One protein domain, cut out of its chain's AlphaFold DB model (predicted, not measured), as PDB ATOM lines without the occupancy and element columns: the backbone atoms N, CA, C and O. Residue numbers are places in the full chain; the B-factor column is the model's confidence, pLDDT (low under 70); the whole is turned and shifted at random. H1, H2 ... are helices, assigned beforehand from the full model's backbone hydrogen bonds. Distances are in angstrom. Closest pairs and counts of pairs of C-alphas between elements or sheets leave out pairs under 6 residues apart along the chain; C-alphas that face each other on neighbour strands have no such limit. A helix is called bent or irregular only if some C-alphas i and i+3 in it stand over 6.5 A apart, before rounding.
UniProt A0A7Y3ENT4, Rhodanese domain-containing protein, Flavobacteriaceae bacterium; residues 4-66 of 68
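This is residues 4 to 66 of the 68 residues of the protein "Rhodanese domain-containing protein" of Flavobacteriaceae bacterium (UniProt A0A7Y3ENT4). This is a loosely strung domain with little regular structure: the longest helix, H1, lies at one end of the longest axis, the link after it folds back, and H2, H3 and a long loop lie toward the other end. No two helices touch. The 63 printed residues, with H1, H2 and H3 in chain order and no named strand, are all helix by class, though under half are in named elements. The whole is loose, radius of gyration of the C-alphas 14.3 A, spans 39 by 29 by 19 A.

Find C-alpha 4 at (99.034, 144.033, 140.496); H1, residues 4 to 14, runs 15.6 A from there. H2 is residues 26 to 32, 10.1 A. H3, residues 53 to 58, 10.2 A, ends at (95.103, 134.738, 153.211); it is only just irregular, C-alphas 54 and 57 being 6.6 A apart.

H1 and H2 are only just apart, closest 8.3 A; H3 is apart from both. Residues 48 to 49 pair with 64 to 65, parallel. Every O i to N i+4 pair is within hydrogen-bond range in H1 and H2; H3 has 0 of 2, but 2 of 3 O i to N i+3 pairs.

C-alphas 16 and 66, the farthest apart, are 39.4 A apart. Both links are long, 11 and 20 residues. The printed part has no cut; residues 50 to 66 are under pLDDT 70.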
ATOM      1  N   ARG A   4      99.368 142.755 141.153       84.88
ATOM      2  CA  ARG A   4      99.034 144.033 140.496       84.88
ATOM      3  C   ARG A   4     100.053 145.144 140.763       84.88
ATOM      4  O   ARG A   4     100.255 145.992 139.905       84.88
ATOM      5  N   SER A   5     100.622 145.203 141.970       88.06
ATOM      6  CA  SER A   5     101.619 146.233 142.293       88.06
ATOM      7  C   SER A   5     102.983 145.901 141.695       88.06
ATOM      8  O   SER A   5     103.755 146.811 141.419       88.06
ATOM      9  N   GLU A   6     103.252 144.621 141.452       89.38
ATOM     10  CA  GLU A   6     104.414 144.131 140.715       89.38
ATOM     11  C   GLU A   6     104.328 144.507 139.228       89.38
ATOM     12  O   GLU A   6     105.224 145.197 138.751       89.38
ATOM     13  N   ASP A   7     103.204 144.227 138.556       92.44
ATOM     14  CA  ASP A   7     102.976 144.604 137.147       92.44
ATOM     15  C   ASP A   7     103.157 146.118 136.907       92.44
ATOM     16  O   ASP A   7     103.735 146.555 135.910       92.44
ATOM     17  N   ILE A   8     102.653 146.951 137.828       93.62
ATOM     18  CA  ILE A   8     102.821 148.411 137.757       93.62
ATOM     19  C   ILE A   8     104.267 148.817 138.051       93.62
ATOM     20  O   ILE A   8     104.783 149.732 137.412       93.62
ATOM     21  N   GLY A   9     104.936 148.147 138.992       94.62
ATOM     22  CA  GLY A   9     106.350 148.378 139.279       94.62
ATOM     23  C   GLY A   9     107.225 148.154 138.046       94.62
ATOM     24  O   GLY A   9     108.063 148.997 137.731       94.62
ATOM     25  N   GLU A  10     106.975 147.081 137.295       94.75
ATOM     26  CA  GLU A  10     107.668 146.801 136.032       94.75
ATOM     27  C   GLU A  10     107.421 147.894 134.985       94.75
ATOM     28  O   GLU A  10     108.372 148.386 134.375       94.75
ATOM     29  N   GLN A  11     106.172 148.347 134.825       96.81
ATOM     30  CA  GLN A  11     105.838 149.446 133.909       96.81
ATOM     31  C   GLN A  11     106.558 150.752 134.274       96.81
ATOM     32  O   GLN A  11     107.029 151.461 133.385       96.81
ATOM     33  N   LEU A  12     106.676 151.067 135.567       97.38
ATOM     34  CA  LEU A  12     107.408 152.246 136.037       97.38
ATOM     35  C   LEU A  12     108.908 152.125 135.744       97.38
ATOM     36  O   LEU A  12     109.511 153.065 135.229       97.38
ATOM     37  N   ILE A  13     109.510 150.962 135.988       97.38
ATOM     38  CA  ILE A  13     110.920 150.728 135.648       97.38
ATOM     39  C   ILE A  13     111.138 150.880 134.133       97.38
ATOM     40  O   ILE A  13     112.061 151.574 133.708       97.38
ATOM     41  N   MET A  14     110.255 150.308 133.305       97.81
ATOM     42  CA  MET A  14     110.311 150.439 131.841       97.81
ATOM     43  C   MET A  14     110.152 151.887 131.356       97.81
ATOM     44  O   MET A  14     110.718 152.254 130.328       97.81
ATOM     45  N   ALA A  15     109.408 152.716 132.091       97.81
ATOM     46  CA  ALA A  15     109.252 154.140 131.809       97.81
ATOM     47  C   ALA A  15     110.457 154.995 132.256       97.81
ATOM     48  O   ALA A  15     110.449 156.208 132.048       97.81
ATOM     49  N   GLY A  16     111.497 154.387 132.840       98.19
ATOM     50  CA  GLY A  16     112.745 155.056 133.215       98.19
ATOM     51  C   GLY A  16     112.782 155.597 134.645       98.19
ATOM     52  O   GLY A  16     113.711 156.327 134.989       98.19
ATOM     53  N   TYR A  17     111.804 155.251 135.489       98.06
ATOM     54  CA  TYR A  17     111.855 155.592 136.910       98.06
ATOM     55  C   TYR A  17     112.892 154.717 137.625       98.06
ATOM     56  O   TYR A  17     112.890 153.494 137.493       98.06
ATOM     57  N   THR A  18     113.773 155.347 138.402       96.75
ATOM     58  CA  THR A  18     114.886 154.675 139.096       96.75
ATOM     59  C   THR A  18     114.536 154.229 140.510       96.75
ATOM     60  O   THR A  18     115.063 153.231 140.989       96.75
ATOM     61  N   ASP A  19     113.619 154.941 141.162       97.38
ATOM     62  CA  ASP A  19     113.262 154.743 142.567       97.38
ATOM     63  C   ASP A  19     111.876 154.103 142.689       97.38
ATOM     64  O   ASP A  19     110.904 154.722 143.124       97.38
ATOM     65  N   VAL A  20     111.777 152.844 142.254       95.88
ATOM     66  CA  VAL A  20     110.534 152.065 142.288       95.88
ATOM     67  C   VAL A  20     110.604 151.030 143.407       95.88
ATOM     68  O   VAL A  20     111.432 150.122 143.384       95.88
ATOM     69  N   PHE A  21     109.696 151.138 144.377       92.69
ATOM     70  CA  PHE A  21     109.606 150.220 145.512       92.69
ATOM     71  C   PHE A  21     108.223 149.575 145.568       92.69
ATOM     72  O   PHE A  21     107.201 150.260 145.528       92.69
ATOM     73  N   ASN A  22     108.183 148.250 145.701       90.38
ATOM     74  CA  ASN A  22     106.938 147.514 145.893       90.38
ATOM     75  C   ASN A  22     106.692 147.286 147.391       90.38
ATOM     76  O   ASN A  22     107.543 146.731 148.091       90.38
ATOM     77  N   LEU A  23     105.508 147.661 147.883       90.06
ATOM     78  CA  LEU A  23     105.087 147.334 149.244       90.06
ATOM     79  C   LEU A  23     104.701 145.852 149.307       90.06
ATOM     80  O   LEU A  23     103.547 145.476 149.081       90.06
ATOM     81  N   TYR A  24     105.680 144.994 149.592       85.25
ATOM     82  CA  TYR A  24     105.464 143.553 149.619       85.25
ATOM     83  C   TYR A  24     104.408 143.160 150.663       85.25
ATOM     84  O   TYR A  24     104.439 143.591 151.812       85.25
ATOM     85  N   GLY A  25     103.436 142.343 150.247       83.19
ATOM     86  CA  GLY A  25     102.279 141.989 151.078       83.19
ATOM     87  C   GLY A  25     101.193 143.074 151.161       83.19
ATOM     88  O   GLY A  25     100.102 142.804 151.671       83.19
ATOM     89  N   GLY A  26     101.441 144.252 150.582       87.44
ATOM     90  CA  GLY A  26     100.502 145.361 150.469       87.44
ATOM     91  C   GLY A  26     100.003 145.879 151.817       87.44
ATOM     92  O   GLY A  26     100.582 145.631 152.875       87.44
ATOM     93  N   ILE A  27      98.864 146.570 151.772       86.62
ATOM     94  CA  ILE A  27      98.246 147.177 152.956       86.62
ATOM     95  C   ILE A  27      97.879 146.150 154.043       86.62
ATOM     96  O   ILE A  27      97.858 146.484 155.223       86.62
ATOM     97  N   PHE A  28      97.641 144.887 153.676       84.19
ATOM     98  CA  PHE A  28      97.317 143.838 154.643       84.19
ATOM     99  C   PHE A  28      98.525 143.408 155.478       84.19
ATOM    100  O   PHE A  28      98.396 143.290 156.693       84.19
ATOM    101  N   GLU A  29      99.689 143.183 154.859       85.94
ATOM    102  CA  GLU A  29     100.901 142.843 155.615       85.94
ATOM    103  C   GLU A  29     101.388 144.045 156.431       85.94
ATOM    104  O   GLU A  29     101.736 143.883 157.598       85.94
ATOM    105  N   TRP A  30     101.299 145.253 155.868       89.38
ATOM    106  CA  TRP A  30     101.559 146.508 156.579       89.38
ATOM    107  C   TRP A  30     100.715 146.628 157.857       89.38
ATOM    108  O   TRP A  30     101.246 146.780 158.958       89.38
ATOM    109  N   PHE A  31      99.396 146.461 157.732       88.38
ATOM    110  CA  PHE A  31      98.471 146.498 158.863       88.38
ATOM    111  C   PHE A  31      98.734 145.364 159.870       88.38
ATOM    112  O   PHE A  31      98.729 145.586 161.080       88.38
ATOM    113  N   LYS A  32      99.039 144.149 159.393       83.94
ATOM    114  CA  LYS A  32      99.407 142.996 160.236       83.94
ATOM    115  C   LYS A  32     100.679 143.236 161.057       83.94
ATOM    116  O   LYS A  32     100.787 142.684 162.153       83.94
ATOM    117  N   GLN A  33     101.613 144.046 160.566       90.19
ATOM    118  CA  GLN A  33     102.821 144.452 161.294       90.19
ATOM    119  C   GLN A  33     102.564 145.558 162.335       90.19
ATOM    120  O   GLN A  33     103.499 146.003 162.993       90.19
ATOM    121  N   GLY A  34     101.310 145.993 162.516       88.75
ATOM    122  CA  GLY A  34     100.934 147.026 163.484       88.75
ATOM    123  C   GLY A  34     101.236 148.453 163.021       88.75
ATOM    124  O   GLY A  34     101.128 149.388 163.818       88.75
ATOM    125  N   GLN A  35     101.597 148.628 161.748       92.12
ATOM    126  CA  GLN A  35     101.854 149.939 161.167       92.12
ATOM    127  C   GLN A  35     100.555 150.754 161.059       92.12
ATOM    128  O   GLN A  35      99.473 150.180 160.881       92.12
ATOM    129  N   PRO A  36     100.623 152.092 161.174       93.38
ATOM    130  CA  PRO A  36      99.437 152.927 161.111       93.38
ATOM    131  C   PRO A  36      98.831 152.922 159.702       93.38
ATOM    132  O   PRO A  36      99.535 152.938 158.691       93.38
ATOM    133  N   VAL A  37      97.503 152.919 159.656       91.75
ATOM    134  CA  VAL A  37      96.686 153.125 158.457       91.75
ATOM    135  C   VAL A  37      95.663 154.196 158.806       91.75
ATOM    136  O   VAL A  37      95.190 154.237 159.945       91.75
ATOM    137  N   TYR A  38      95.343 155.063 157.850       92.88
ATOM    138  CA  TYR A  38      94.448 156.197 158.050       92.88
ATOM    139  C   TYR A  38      93.282 156.152 157.063       92.88
ATOM    140  O   TYR A  38      93.439 155.675 155.937       92.88
ATOM    141  N   ASP A  39      92.116 156.625 157.498       91.00
ATOM    142  CA  ASP A  39      90.966 156.850 156.624       91.00
ATOM    143  C   ASP A  39      91.082 158.182 155.857       91.00
ATOM    144  O   ASP A  39      92.035 158.946 156.016       91.00
ATOM    145  N   ALA A  40      90.089 158.478 155.014       92.06
ATOM    146  CA  ALA A  40      90.049 159.719 154.238       92.06
ATOM    147  C   ALA A  40      89.909 160.989 155.103       92.06
ATOM    148  O   ALA A  40      90.229 162.081 154.637       92.06
ATOM    149  N   ALA A  41      89.447 160.856 156.348       95.75
ATOM    150  CA  ALA A  41      89.381 161.935 157.331       95.75
ATOM    151  C   ALA A  41      90.655 162.011 158.200       95.75
ATOM    152  O   ALA A  41      90.703 162.777 159.161       95.75
ATOM    153  N   ASN A  42      91.699 161.257 157.833       93.69
ATOM    154  CA  ASN A  42      92.992 161.196 158.502       93.69
ATOM    155  C   ASN A  42      92.939 160.624 159.932       93.69
ATOM    156  O   ASN A  42      93.827 160.883 160.749       93.69
ATOM    157  N   ASN A  43      91.925 159.814 160.245       94.50
ATOM    158  CA  ASN A  43      91.844 159.092 161.512       94.50
ATOM    159  C   ASN A  43      92.540 157.741 161.394       94.50
ATOM    160  O   ASN A  43      92.393 157.036 160.396       94.50
ATOM    161  N   ARG A  44      93.275 157.349 162.440       91.88
ATOM    162  CA  ARG A  44      93.900 156.025 162.504       91.88
ATOM    163  C   ARG A  44      92.817 154.950 162.558       91.88
ATOM    164  O   ARG A  44      91.952 154.993 163.429       91.88
ATOM    165  N   VAL A  45      92.904 153.964 161.671       89.00
ATOM    166  CA  VAL A  45      91.956 152.848 161.633       89.00
ATOM    167  C   VAL A  45      92.499 151.626 162.365       89.00
ATOM    168  O   VAL A  45      93.679 151.291 162.281       89.00
ATOM    169  N   GLU A  46      91.605 150.932 163.064       84.88
ATOM    170  CA  GLU A  46      91.891 149.669 163.764       84.88
ATOM    171  C   GLU A  46      91.289 148.451 163.050       84.88
ATOM    172  O   GLU A  46      91.410 147.311 163.506       84.88
ATOM    173  N   LYS A  47      90.626 148.678 161.914       81.25
ATOM    174  CA  LYS A  47      89.976 147.651 161.100       81.25
ATOM    175  C   LYS A  47      90.293 147.903 159.633       81.25
ATOM    176  O   LYS A  47      90.364 149.052 159.206       81.25
ATOM    177  N   ILE A  48      90.452 146.827 158.867       78.44
ATOM    178  CA  ILE A  48      90.705 146.892 157.428       78.44
ATOM    179  C   ILE A  48      89.690 146.017 156.693       78.44
ATOM    180  O   ILE A  48      89.477 144.857 157.055       78.44
ATOM    181  N   HIS A  49      89.032 146.580 155.679       75.56
ATOM    182  CA  HIS A  49      88.032 145.854 154.901       75.56
ATOM    183  C   HIS A  49      88.711 144.800 154.013       75.56
ATOM    184  O   HIS A  49      89.635 145.089 153.245       75.56
ATOM    185  N   GLY A  50      88.253 143.554 154.120       65.69
ATOM    186  CA  GLY A  50      88.728 142.459 153.284       65.69
ATOM    187  C   GLY A  50      87.865 142.349 152.034       65.69
ATOM    188  O   GLY A  50      86.800 141.755 152.113       65.69
ATOM    189  N   TYR A  51      88.356 142.860 150.897       59.53
ATOM    190  CA  TYR A  51      87.635 143.018 149.617       59.53
ATOM    191  C   TYR A  51      86.645 141.894 149.253       59.53
ATOM    192  O   TYR A  51      85.582 142.195 148.733       59.53
ATOM    193  N   LEU A  52      86.952 140.612 149.515       55.38
ATOM    194  CA  LEU A  52      85.995 139.512 149.331       55.38
ATOM    195  C   LEU A  52      86.178 138.386 150.372       55.38
ATOM    196  O   LEU A  52      87.326 138.044 150.694       55.38
ATOM    197  N   PRO A  53      85.097 137.674 150.762       56.25
ATOM    198  CA  PRO A  53      85.155 136.487 151.628       56.25
ATOM    199  C   PRO A  53      86.159 135.426 151.152       56.25
ATOM    200  O   PRO A  53      86.874 134.819 151.952       56.25
ATOM    201  N   ARG A  54      86.298 135.256 149.827       55.19
ATOM    202  CA  ARG A  54      87.238 134.299 149.209       55.19
ATOM    203  C   ARG A  54      88.719 134.644 149.419       55.19
ATOM    204  O   ARG A  54      89.545 133.736 149.465       55.19
ATOM    205  N   TYR A  55      89.060 135.922 149.599       54.53
ATOM    206  CA  TYR A  55      90.428 136.359 149.916       54.53
ATOM    207  C   TYR A  55      90.711 136.361 151.426       54.53
ATOM    208  O   TYR A  55      91.873 136.422 151.832       54.53
ATOM    209  N   GLY A  56      89.681 136.179 152.262       54.16
ATOM    210  CA  GLY A  56      89.810 136.045 153.710       54.16
ATOM    211  C   GLY A  56      90.708 134.882 154.152       54.16
ATOM    212  O   GLY A  56      91.261 134.950 155.246       54.16
ATOM    213  N   LYS A  57      90.926 133.853 153.320       55.88
ATOM    214  CA  LYS A  57      91.828 132.724 153.634       55.88
ATOM    215  C   LYS A  57      93.304 133.131 153.777       55.88
ATOM    216  O   LYS A  57      94.046 132.442 154.463       55.88
ATOM    217  N   TRP A  58      93.715 134.252 153.181       53.78
ATOM    218  CA  TRP A  58      95.103 134.738 153.211       53.78
ATOM    219  C   TRP A  58      95.361 135.790 154.303       53.78
ATOM    220  O   TRP A  58      96.508 136.112 154.595       53.78
ATOM    221  N   LEU A  59      94.302 136.302 154.937       54.19
ATOM    222  CA  LEU A  59      94.374 137.213 156.079       54.19
ATOM    223  C   LEU A  59      94.378 136.400 157.379       54.19
ATOM    224  O   LEU A  59      93.324 136.051 157.918       54.19
ATOM    225  N   THR A  60      95.570 136.071 157.870       54.59
ATOM    226  CA  THR A  60      95.765 135.318 159.121       54.59
ATOM    227  C   THR A  60      95.722 136.197 160.379       54.59
ATOM    228  O   THR A  60      95.604 135.657 161.475       54.59
ATOM    229  N   LYS A  61      95.767 137.537 160.246       48.88
ATOM    230  CA  LYS A  61      95.607 138.521 161.339       48.88
ATOM    231  C   LYS A  61      94.936 139.818 160.845       48.88
ATOM    232  O   LYS A  61      95.170 140.217 159.708       48.88
ATOM    233  N   GLY A  62      94.138 140.457 161.709       50.44
ATOM    234  CA  GLY A  62      93.359 141.681 161.440       50.44
ATOM    235  C   GLY A  62      91.840 141.439 161.445       50.44
ATOM    236  O   GLY A  62      91.378 140.408 160.953       50.44
ATOM    237  N   LEU A  63      91.064 142.366 162.031       50.03
ATOM    238  CA  LEU A  63      89.594 142.321 162.055       50.03
ATOM    239  C   LEU A  63      89.057 142.486 160.629       50.03
ATOM    240  O   LEU A  63      89.085 143.583 160.074       50.03
ATOM    241  N   LYS A  64      88.589 141.379 160.048       54.09
ATOM    242  CA  LYS A  64      87.917 141.349 158.747       54.09
ATOM    243  C   LYS A  64      86.527 141.938 158.929       54.09
ATOM    244  O   LYS A  64      85.699 141.338 159.610       54.09
ATOM    245  N   VAL A  65      86.291 143.100 158.338       54.50
ATOM    246  CA  VAL A  65      84.935 143.617 158.144       54.50
ATOM    247  C   VAL A  65      84.544 143.239 156.722       54.50
ATOM    248  O   VAL A  65      85.277 143.555 155.784       54.50
ATOM    249  N   TYR A  66      83.464 142.478 156.597       54.97
ATOM    250  CA  TYR A  66      82.781 142.221 155.336       54.97
ATOM    251  C   TYR A  66      81.539 143.109 155.353       54.97
ATOM    252  O   TYR A  66      80.881 143.170 156.392       54.97
TER     253      TYR A  66